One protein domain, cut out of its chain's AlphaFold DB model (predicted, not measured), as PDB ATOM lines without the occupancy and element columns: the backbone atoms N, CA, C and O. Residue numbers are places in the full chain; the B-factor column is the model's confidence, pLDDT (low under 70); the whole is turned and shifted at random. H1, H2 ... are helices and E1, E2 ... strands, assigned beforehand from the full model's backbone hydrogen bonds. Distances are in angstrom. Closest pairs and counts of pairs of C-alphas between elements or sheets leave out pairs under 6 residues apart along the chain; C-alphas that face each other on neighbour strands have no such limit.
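Overview. This is residues 2 to 73 of the 230 residues of an uncharacterized protein of Prevotella sp. P2-180 (UniProt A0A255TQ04). A long helix, H2, lies slantwise over one face of a twisted sheet of three strands, two layers in a rod, with the short helix H1 at one end. The printed part has 72 residues, with named elements H1, H2, E1, E2, E3 in that order, a mixed class. The sheet E1 - E2 - E3 is a meander, each strand the antiparallel neighbour of the one before. The whole is only just loose, close to compact, with a radius of gyration of the C-alphas of 13.7 A and spans of 45 by 18 by 18 A.

Arrangement. H1, residues 3 to 12, only grazes the sheet, with residues 6 to 10. H1 and H2, residues 14 to 34, meet only through their link. H2 is on the sheet, at a height of 8.2 A, over E1, residues 39 to 47, E2, residues 52 to 60, and E3, residues 65 to 73. The closest C-alphas of H2 and E2, Ile 25 and Cys 59, are 6.8 A apart. Within hydrogen-bond range are N 42 and O 57, 2.9 A, in the hairpin E1 and E2, and N 56 and O 68, 2.8 A, in the hairpin E2 and E3. Every O i to N i+4 pair of H1 and H2 is within range.

Along the chain. H1 begins at C-alpha 3 (-57.787, -46.397, -27.552) and measures 14.2 A from first to last C-alpha, H2 30.3 A, E1 26.0 A, E2 26.7 A and E3 26.2 A. E3 ends at C-alpha 73 (-49.885, -38.161, -22.998).

Size, cuts and confidence. The two C-alphas farthest apart, those of Asn 2 and Met 36, are 45.5 A apart. The printed part has no cut, and its four links are tight. Residues 2 to 3 have pLDDT under 70.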
ATOM      1  N   ASN A   2     -59.261 -41.877 -26.128       67.38
ATOM      2  CA  ASN A   2     -59.659 -43.296 -26.139       67.38
ATOM      3  C   ASN A   2     -58.583 -44.161 -26.842       67.38
ATOM      4  O   ASN A   2     -57.600 -43.623 -27.350       67.38
ATOM      5  N   SER A   3     -58.741 -45.489 -26.883       64.94
ATOM      6  CA  SER A   3     -57.787 -46.397 -27.552       64.94
ATOM      7  C   SER A   3     -57.564 -46.078 -29.034       64.94
ATOM      8  O   SER A   3     -56.448 -46.227 -29.535       64.94
ATOM      9  N   SER A   4     -58.602 -45.617 -29.736       70.69
ATOM     10  CA  SER A   4     -58.541 -45.255 -31.156       70.69
ATOM     11  C   SER A   4     -57.657 -44.027 -31.393       70.69
ATOM     12  O   SER A   4     -56.802 -44.046 -32.279       70.69
ATOM     13  N   ASP A   5     -57.774 -43.001 -30.547       76.94
ATOM     14  CA  ASP A   5     -56.929 -41.803 -30.602       76.94
ATOM     15  C   ASP A   5     -55.446 -42.162 -30.426       76.94
ATOM     16  O   ASP A   5     -54.585 -41.703 -31.179       76.94
ATOM     17  N   LEU A   6     -55.158 -43.037 -29.458       73.25
ATOM     18  CA  LEU A   6     -53.810 -43.512 -29.148       73.25
ATOM     19  C   LEU A   6     -53.215 -44.332 -30.294       73.25
ATOM     20  O   LEU A   6     -52.058 -44.142 -30.677       73.25
ATOM     21  N   LEU A   7     -54.020 -45.225 -30.873       75.75
ATOM     22  CA  LEU A   7     -53.652 -45.996 -32.054       75.75
ATOM     23  C   LEU A   7     -53.343 -45.087 -33.236       75.75
ATOM     24  O   LEU A   7     -52.352 -45.321 -33.929       75.75
ATOM     25  N   ARG A   8     -54.154 -44.050 -33.450       81.69
ATOM     26  CA  ARG A   8     -53.981 -43.104 -34.550       81.69
ATOM     27  C   ARG A   8     -52.660 -42.353 -34.430       81.69
ATOM     28  O   ARG A   8     -51.895 -42.368 -35.391       81.69
ATOM     29  N   ILE A   9     -52.358 -41.793 -33.256       79.81
ATOM     30  CA  ILE A   9     -51.084 -41.105 -32.978       79.81
ATOM     31  C   ILE A   9     -49.904 -42.050 -33.239       79.81
ATOM     32  O   ILE A   9     -49.011 -41.765 -34.032       79.81
ATOM     33  N   LEU A  10     -49.923 -43.242 -32.638       82.88
ATOM     34  CA  LEU A  10     -48.821 -44.194 -32.781       82.88
ATOM     35  C   LEU A  10     -48.664 -44.753 -34.198       82.88
ATOM     36  O   LEU A  10     -47.553 -45.136 -34.580       82.88
ATOM     37  N   SER A  11     -49.749 -44.862 -34.958       84.31
ATOM     38  CA  SER A  11     -49.712 -45.346 -36.340       84.31
ATOM     39  C   SER A  11     -49.200 -44.268 -37.287       84.31
ATOM     40  O   SER A  11     -48.359 -44.572 -38.130       84.31
ATOM     41  N   ALA A  12     -49.631 -43.017 -37.099       88.56
ATOM     42  CA  ALA A  12     -49.222 -41.883 -37.925       88.56
ATOM     43  C   ALA A  12     -47.697 -41.683 -37.925       88.56
ATOM     44  O   ALA A  12     -47.097 -41.490 -38.982       88.56
ATOM     45  N   ASP A  13     -47.054 -41.834 -36.764       91.00
ATOM     46  CA  ASP A  13     -45.605 -41.645 -36.641       91.00
ATOM     47  C   ASP A  13     -44.782 -42.924 -36.812       91.00
ATOM     48  O   ASP A  13     -43.553 -42.878 -36.741       91.00
ATOM     49  N   HIS A  14     -45.412 -44.083 -37.049       87.69
ATOM     50  CA  HIS A  14     -44.703 -45.365 -37.080       87.69
ATOM     51  C   HIS A  14     -43.579 -45.397 -38.117       87.69
ATOM     52  O   HIS A  14     -42.413 -45.562 -37.760       87.69
ATOM     53  N   GLU A  15     -43.909 -45.168 -39.386       90.69
ATOM     54  CA  GLU A  15     -42.938 -45.209 -40.485       90.69
ATOM     55  C   GLU A  15     -41.853 -44.135 -40.354       90.69
ATOM     56  O   GLU A  15     -40.703 -44.326 -40.758       90.69
ATOM     57  N   ARG A  16     -42.198 -42.978 -39.780       92.88
ATOM     58  CA  ARG A  16     -41.248 -41.889 -39.532       92.88
ATOM     59  C   ARG A  16     -40.235 -42.292 -38.456       92.88
ATOM     60  O   ARG A  16     -39.030 -42.220 -38.700       92.88
ATOM     61  N   ILE A  17     -40.716 -42.789 -37.316       93.31
ATOM     62  CA  ILE A  17     -39.883 -43.241 -36.194       93.31
ATOM     63  C   ILE A  17     -39.007 -44.430 -36.595       93.31
ATOM     64  O   ILE A  17     -37.831 -44.462 -36.240       93.31
ATOM     65  N   ILE A  18     -39.535 -45.396 -37.355       91.31
ATOM     66  CA  ILE A  18     -38.751 -46.552 -37.809       91.31
ATOM     67  C   ILE A  18     -37.612 -46.110 -38.731       91.31
ATOM     68  O   ILE A  18     -36.468 -46.507 -38.503       91.31
ATOM     69  N   ARG A  19     -37.880 -45.249 -39.722       93.50
ATOM     70  CA  ARG A  19     -36.835 -44.727 -40.621       93.50
ATOM     71  C   ARG A  19     -35.767 -43.939 -39.869       93.50
ATOM     72  O   ARG A  19     -34.575 -44.181 -40.061       93.50
ATOM     73  N   TRP A  20     -36.181 -43.045 -38.973       95.44
ATOM     74  CA  TRP A  20     -35.259 -42.300 -38.118       95.44
ATOM     75  C   TRP A  20     -34.428 -43.236 -37.221       95.44
ATOM     76  O   TRP A  20     -33.205 -43.109 -37.132       95.44
ATOM     77  N   GLY A  21     -35.060 -44.243 -36.616       94.00
ATOM     78  CA  GLY A  21     -34.394 -45.207 -35.746       94.00
ATOM     79  C   GLY A  21     -33.385 -46.084 -36.489       94.00
ATOM     80  O   GLY A  21     -32.309 -46.356 -35.961       94.00
ATOM     81  N   GLN A  22     -33.667 -46.472 -37.737       92.44
ATOM     82  CA  GLN A  22     -32.716 -47.208 -38.579       92.44
ATOM     83  C   GLN A  22     -31.426 -46.418 -38.829       92.44
ATOM     84  O   GLN A  22     -30.344 -47.007 -38.825       92.44
ATOM     85  N   TYR A  23     -31.521 -45.097 -39.011       93.75
ATOM     86  CA  TYR A  23     -30.344 -44.236 -39.117       93.75
ATOM     87  C   TYR A  23     -29.522 -44.260 -37.819       93.75
ATOM     88  O   TYR A  23     -28.331 -44.570 -37.853       93.75
ATOM     89  N   ARG A  24     -30.172 -44.073 -36.664       95.19
ATOM     90  CA  ARG A  24     -29.510 -44.129 -35.347       95.19
ATOM     91  C   ARG A  24     -28.869 -45.482 -35.049       95.19
ATOM     92  O   ARG A  24     -27.772 -45.540 -34.499       95.19
ATOM     93  N   ILE A  25     -29.506 -46.579 -35.454       94.06
ATOM     94  CA  ILE A  25     -28.947 -47.927 -35.296       94.06
ATOM     95  C   ILE A  25     -27.641 -48.076 -36.080       94.06
ATOM     96  O   ILE A  25     -26.711 -48.702 -35.571       94.06
ATOM     97  N   LYS A  26     -27.533 -47.515 -37.293       91.81
ATOM     98  CA  LYS A  26     -26.281 -47.562 -38.067       91.81
ATOM     99  C   LYS A  26     -25.147 -46.859 -37.318       91.81
ATOM    100  O   LYS A  26     -24.088 -47.459 -37.152       91.81
ATOM    101  N   GLU A  27     -25.396 -45.660 -36.788       92.12
ATOM    102  CA  GLU A  27     -24.421 -44.911 -35.978       92.12
ATOM    103  C   GLU A  27     -23.998 -45.697 -34.725       92.12
ATOM    104  O   GLU A  27     -22.809 -45.893 -34.466       92.12
ATOM    105  N   MET A  28     -24.975 -46.222 -33.979       93.19
ATOM    106  CA  MET A  28     -24.733 -47.012 -32.768       93.19
ATOM    107  C   MET A  28     -23.969 -48.309 -33.058       93.19
ATOM    108  O   MET A  28     -23.142 -48.728 -32.249       93.19
ATOM    109  N   ARG A  29     -24.198 -48.950 -34.212       89.81
ATOM    110  CA  ARG A  29     -23.433 -50.133 -34.633       89.81
ATOM    111  C   ARG A  29     -21.985 -49.788 -34.951       89.81
ATOM    112  O   ARG A  29     -21.105 -50.554 -34.570       89.81
ATOM    113  N   SER A  30     -21.724 -48.661 -35.610       88.25
ATOM    114  CA  SER A  30     -20.352 -48.204 -35.854       88.25
ATOM    115  C   SER A  30     -19.597 -47.955 -34.545       88.25
ATOM    116  O   SER A  30     -18.441 -48.353 -34.433       88.25
ATOM    117  N   GLU A  31     -20.248 -47.373 -33.534       89.88
ATOM    118  CA  GLU A  31     -19.683 -47.229 -32.183       89.88
ATOM    119  C   GLU A  31     -19.405 -48.593 -31.530       89.88
ATOM    120  O   GLU A  31     -18.321 -48.825 -30.995       89.88
ATOM    121  N   LEU A  32     -20.356 -49.525 -31.626       90.00
ATOM    122  CA  LEU A  32     -20.248 -50.862 -31.041       90.00
ATOM    123  C   LEU A  32     -19.112 -51.702 -31.651       90.00
ATOM    124  O   LEU A  32     -18.475 -52.480 -30.943       90.00
ATOM    125  N   LEU A  33     -18.866 -51.559 -32.959       84.75
ATOM    126  CA  LEU A  33     -17.782 -52.247 -33.668       84.75
ATOM    127  C   LEU A  33     -16.399 -51.675 -33.328       84.75
ATOM    128  O   LEU A  33     -15.417 -52.405 -33.398       84.75
ATOM    129  N   ARG A  34     -16.318 -50.391 -32.960       87.19
ATOM    130  CA  ARG A  34     -15.069 -49.744 -32.522       87.19
ATOM    131  C   ARG A  34     -14.760 -49.996 -31.046       87.19
ATOM    132  O   ARG A  34     -13.598 -50.013 -30.661       87.19
ATOM    133  N   GLY A  35     -15.791 -50.139 -30.216       83.12
ATOM    134  CA  GLY A  35     -15.652 -50.392 -28.783       83.12
ATOM    135  C   GLY A  35     -15.568 -51.877 -28.430       83.12
ATOM    136  O   GLY A  35     -15.759 -52.741 -29.277       83.12
ATOM    137  N   MET A  36     -15.354 -52.174 -27.144       80.00
ATOM    138  CA  MET A  36     -15.318 -53.541 -26.586       80.00
ATOM    139  C   MET A  36     -16.692 -54.068 -26.122       80.00
ATOM    140  O   MET A  36     -16.790 -55.200 -25.661       80.00
ATOM    141  N   LYS A  37     -17.761 -53.264 -26.210       84.88
ATOM    142  CA  LYS A  37     -19.097 -53.622 -25.698       84.88
ATOM    143  C   LYS A  37     -19.843 -54.551 -26.661       84.88
ATOM    144  O   LYS A  37     -19.895 -54.284 -27.857       84.88
ATOM    145  N   ASP A  38     -20.530 -55.564 -26.132       85.75
ATOM    146  CA  ASP A  38     -21.339 -56.488 -26.947       85.75
ATOM    147  C   ASP A  38     -22.751 -55.979 -27.254       85.75
ATOM    148  O   ASP A  38     -23.379 -56.398 -28.234       85.75
ATOM    149  N   LYS A  39     -23.258 -55.061 -26.425       90.88
ATOM    150  CA  LYS A  39     -24.565 -54.419 -26.572       90.88
ATOM    151  C   LYS A  39     -24.486 -52.950 -26.174       90.88
ATOM    152  O   LYS A  39     -23.774 -52.589 -25.241       90.88
ATOM    153  N   ILE A  40     -25.271 -52.122 -26.853       92.56
ATOM    154  CA  ILE A  40     -25.475 -50.715 -26.518       92.56
ATOM    155  C   ILE A  40     -26.972 -50.416 -26.442       92.56
ATOM    156  O   ILE A  40     -27.768 -50.968 -27.206       92.56
ATOM    157  N   TRP A  41     -27.335 -49.554 -25.500       94.12
ATOM    158  CA  TRP A  41     -28.668 -48.989 -25.344       94.12
ATOM    159  C   TRP A  41     -28.531 -47.471 -25.253       94.12
ATOM    160  O   TRP A  41     -27.640 -46.988 -24.556       94.12
ATOM    161  N   LYS A  42     -29.402 -46.734 -25.936       95.88
ATOM    162  CA  LYS A  42     -29.505 -45.273 -25.838       95.88
ATOM    163  C   LYS A  42     -30.973 -44.869 -25.844       95.88
ATOM    164  O   LYS A  42     -31.795 -45.584 -26.417       95.88
ATOM    165  N   TYR A  43     -31.285 -43.743 -25.217       96.88
ATOM    166  CA  TYR A  43     -32.572 -43.077 -25.384       96.88
ATOM    167  C   TYR A  43     -32.381 -41.761 -26.135       96.88
ATOM    168  O   TYR A  43     -31.273 -41.225 -26.181       96.88
ATOM    169  N   PHE A  44     -33.460 -41.275 -26.730       97.31
ATOM    170  CA  PHE A  44     -33.497 -40.026 -27.470       97.31
ATOM    171  C   PHE A  44     -34.853 -39.364 -27.272       97.31
ATOM    172  O   PHE A  44     -35.881 -40.038 -27.379       97.31
ATOM    173  N   ASP A  45     -34.844 -38.057 -27.057       96.88
ATOM    174  CA  ASP A  45     -36.040 -37.234 -27.187       96.88
ATOM    175  C   ASP A  45     -36.343 -37.032 -28.674       96.88
ATOM    176  O   ASP A  45     -35.449 -36.753 -29.484       96.88
ATOM    177  N   TYR A  46     -37.600 -37.232 -29.057       96.06
ATOM    178  CA  TYR A  46     -38.036 -37.136 -30.441       96.06
ATOM    179  C   TYR A  46     -39.413 -36.491 -30.520       96.06
ATOM    180  O   TYR A  46     -40.380 -37.001 -29.964       96.06
ATOM    181  N   HIS A  47     -39.495 -35.376 -31.236       94.50
ATOM    182  CA  HIS A  47     -40.724 -34.609 -31.386       94.50
ATOM    183  C   HIS A  47     -41.353 -34.843 -32.761       94.50
ATOM    184  O   HIS A  47     -40.655 -34.946 -33.776       94.50
ATOM    185  N   THR A  48     -42.679 -34.900 -32.787       92.38
ATOM    186  CA  THR A  48     -43.496 -34.927 -34.002       92.38
ATOM    187  C   THR A  48     -44.689 -34.000 -33.828       92.38
ATOM    188  O   THR A  48     -45.043 -33.647 -32.708       92.38
ATOM    189  N   ASP A  49     -45.379 -33.715 -34.929       89.50
ATOM    190  CA  ASP A  49     -46.605 -32.918 -34.903       89.50
ATOM    191  C   ASP A  49     -47.742 -33.586 -34.100       89.50
ATOM    192  O   ASP A  49     -48.667 -32.900 -33.671       89.50
ATOM    193  N   ASN A  50     -47.696 -34.911 -33.885       87.06
ATOM    194  CA  ASN A  50     -48.755 -35.638 -33.173       87.06
ATOM    195  C   ASN A  50     -48.443 -35.884 -31.689       87.06
ATOM    196  O   ASN A  50     -49.375 -36.008 -30.896       87.06
ATOM    197  N   ALA A  51     -47.165 -36.032 -31.323       90.56
ATOM    198  CA  ALA A  51     -46.744 -36.337 -29.957       90.56
ATOM    199  C   ALA A  51     -45.243 -36.109 -29.713       90.56
ATOM    200  O   ALA A  51     -44.408 -36.207 -30.620       90.56
ATOM    201  N   ASP A  52     -44.918 -35.906 -28.435       94.50
ATOM    202  CA  ASP A  52     -43.570 -36.028 -27.890       94.50
ATOM    203  C   ASP A  52     -43.255 -37.489 -27.569       94.50
ATOM    204  O   ASP A  52     -44.068 -38.206 -26.979       94.50
ATOM    205  N   TYR A  53     -42.052 -37.929 -27.927       95.56
ATOM    206  CA  TYR A  53     -41.587 -39.286 -27.688       95.56
ATOM    207  C   TYR A  53     -40.276 -39.311 -26.922       95.56
ATOM    208  O   TYR A  53     -39.346 -38.561 -27.209       95.56
ATOM    209  N   ILE A  54     -40.161 -40.314 -26.060       96.81
ATOM    210  CA  ILE A  54     -38.870 -40.883 -25.685       96.81
ATOM    211  C   ILE A  54     -38.707 -42.178 -26.476       96.81
ATOM    212  O   ILE A  54     -39.551 -43.078 -26.417       96.81
ATOM    213  N   ILE A  55     -37.625 -42.287 -27.243       95.81
ATOM    214  CA  ILE A  55     -37.317 -43.476 -28.037       95.81
ATOM    215  C   ILE A  55     -36.091 -44.157 -27.453       95.81
ATOM    216  O   ILE A  55     -35.004 -43.590 -27.434       95.81
ATOM    217  N   VAL A  56     -36.253 -45.406 -27.028       94.81
ATOM    218  CA  VAL A  56     -35.161 -46.268 -26.579       94.81
ATOM    219  C   VAL A  56     -34.754 -47.193 -27.719       94.81
ATOM    220  O   VAL A  56     -35.561 -47.959 -28.243       94.81
ATOM    221  N   ILE A  57     -33.478 -47.147 -28.090       94.44
ATOM    222  CA  ILE A  57     -32.885 -48.005 -29.115       94.44
ATOM    223  C   ILE A  57     -31.847 -48.901 -28.459       94.44
ATOM    224  O   ILE A  57     -31.026 -48.448 -27.658       94.44
ATOM    225  N   HIS A  58     -31.837 -50.174 -28.845       92.31
ATOM    226  CA  HIS A  58     -30.741 -51.071 -28.516       92.31
ATOM    227  C   HIS A  58     -30.233 -51.815 -29.738       92.31
ATOM    228  O   HIS A  58     -31.012 -52.208 -30.603       92.31
ATOM    229  N   CYS A  59     -28.934 -52.095 -29.771       92.38
ATOM    230  CA  CYS A  59     -28.346 -53.010 -30.744       92.38
ATOM    231  C   CYS A  59     -27.192 -53.810 -30.136       92.38
ATOM    232  O   CYS A  59     -26.571 -53.385 -29.161       92.38
ATOM    233  N   ASN A  60     -26.923 -54.989 -30.694       90.81
ATOM    234  CA  ASN A  60     -25.802 -55.840 -30.297       90.81
ATOM    235  C   ASN A  60     -24.881 -56.171 -31.482       90.81
ATOM    236  O   ASN A  60     -25.215 -55.903 -32.640       90.81
ATOM    237  N   ARG A  61     -23.723 -56.777 -31.190       86.50
ATOM    238  CA  ARG A  61     -22.705 -57.100 -32.207       86.50
ATOM    239  C   ARG A  61     -23.187 -58.116 -33.237       86.50
ATOM    240  O   ARG A  61     -22.819 -58.021 -34.401       86.50
ATOM    241  N   ALA A  62     -24.097 -59.006 -32.842       85.88
ATOM    242  CA  ALA A  62     -24.768 -59.949 -33.738       85.88
ATOM    243  C   ALA A  62     -25.782 -59.282 -34.696       85.88
ATOM    244  O   ALA A  62     -26.488 -59.974 -35.423       85.88
ATOM    245  N   GLY A  63     -25.908 -57.951 -34.679       83.00
ATOM    246  CA  GLY A  63     -26.796 -57.202 -35.566       83.00
ATOM    247  C   GLY A  63     -28.265 -57.192 -35.140       83.00
ATOM    248  O   GLY A  63     -29.084 -56.610 -35.848       83.00
ATOM    249  N   LYS A  64     -28.616 -57.776 -33.985       87.12
ATOM    250  CA  LYS A  64     -29.974 -57.682 -33.428       87.12
ATOM    251  C   LYS A  64     -30.190 -56.285 -32.870       87.12
ATOM    252  O   LYS A  64     -29.362 -55.785 -32.105       87.12
ATOM    253  N   PHE A  65     -31.331 -55.691 -33.192       89.94
ATOM    254  CA  PHE A  65     -31.722 -54.380 -32.694       89.94
ATOM    255  C   PHE A  65     -33.189 -54.350 -32.269       89.94
ATOM    256  O   PHE A  65     -33.963 -55.242 -32.612       89.94
ATOM    257  N   GLY A  66     -33.549 -53.323 -31.509       88.38
ATOM    258  CA  GLY A  66     -34.919 -53.040 -31.109       88.38
ATOM    259  C   GLY A  66     -35.121 -51.542 -30.926       88.38
ATOM    260  O   GLY A  66     -34.195 -50.831 -30.531       88.38
ATOM    261  N   ILE A  67     -36.328 -51.085 -31.246       90.75
ATOM    262  CA  ILE A  67     -36.786 -49.710 -31.053       90.75
ATOM    263  C   ILE A  67     -38.032 -49.790 -30.177       90.75
ATOM    264  O   ILE A  67     -39.008 -50.448 -30.541       90.75
ATOM    265  N   ILE A  68     -37.990 -49.130 -29.028       90.31
ATOM    266  CA  ILE A  68     -39.108 -48.994 -28.102       90.31
ATOM    267  C   ILE A  68     -39.467 -47.516 -28.076       90.31
ATOM    268  O   ILE A  68     -38.603 -46.664 -27.894       90.31
ATOM    269  N   ARG A  69     -40.741 -47.210 -28.286       91.44
ATOM    270  CA  ARG A  69     -41.252 -45.839 -28.322       91.44
ATOM    271  C   ARG A  69     -42.194 -45.612 -27.153       91.44
ATOM    272  O   ARG A  69     -43.044 -46.463 -26.887       91.44
ATOM    273  N   PHE A  70     -42.031 -44.475 -26.496       93.44
ATOM    274  CA  PHE A  70     -42.840 -44.018 -25.378       93.44
ATOM    275  C   PHE A  70     -43.448 -42.671 -25.761       93.44
ATOM    276  O   PHE A  70     -42.743 -41.669 -25.744       93.44
ATOM    277  N   ALA A  71     -44.719 -42.657 -26.160       93.88
ATOM    278  CA  ALA A  71     -45.434 -41.432 -26.518       93.88
ATOM    279  C   ALA A  71     -45.976 -40.763 -25.255       93.88
ATOM    280  O   ALA A  71     -46.643 -41.424 -24.459       93.88
ATOM    281  N   TYR A  72     -45.712 -39.479 -25.065       93.50
ATOM    282  CA  TYR A  72     -46.199 -38.748 -23.906       93.50
ATOM    283  C   TYR A  72     -47.662 -38.324 -24.089       93.50
ATOM    284  O   TYR A  72     -48.031 -37.740 -25.106       93.50
ATOM    285  N   ILE A  73     -48.493 -38.610 -23.087       89.06
ATOM    286  CA  ILE A  73     -49.885 -38.161 -22.998       89.06
ATOM    287  C   ILE A  73     -49.952 -37.104 -21.899       89.06
ATOM    288  O   ILE A  73     -49.907 -37.422 -20.706       89.06
TER     289      ILE A  73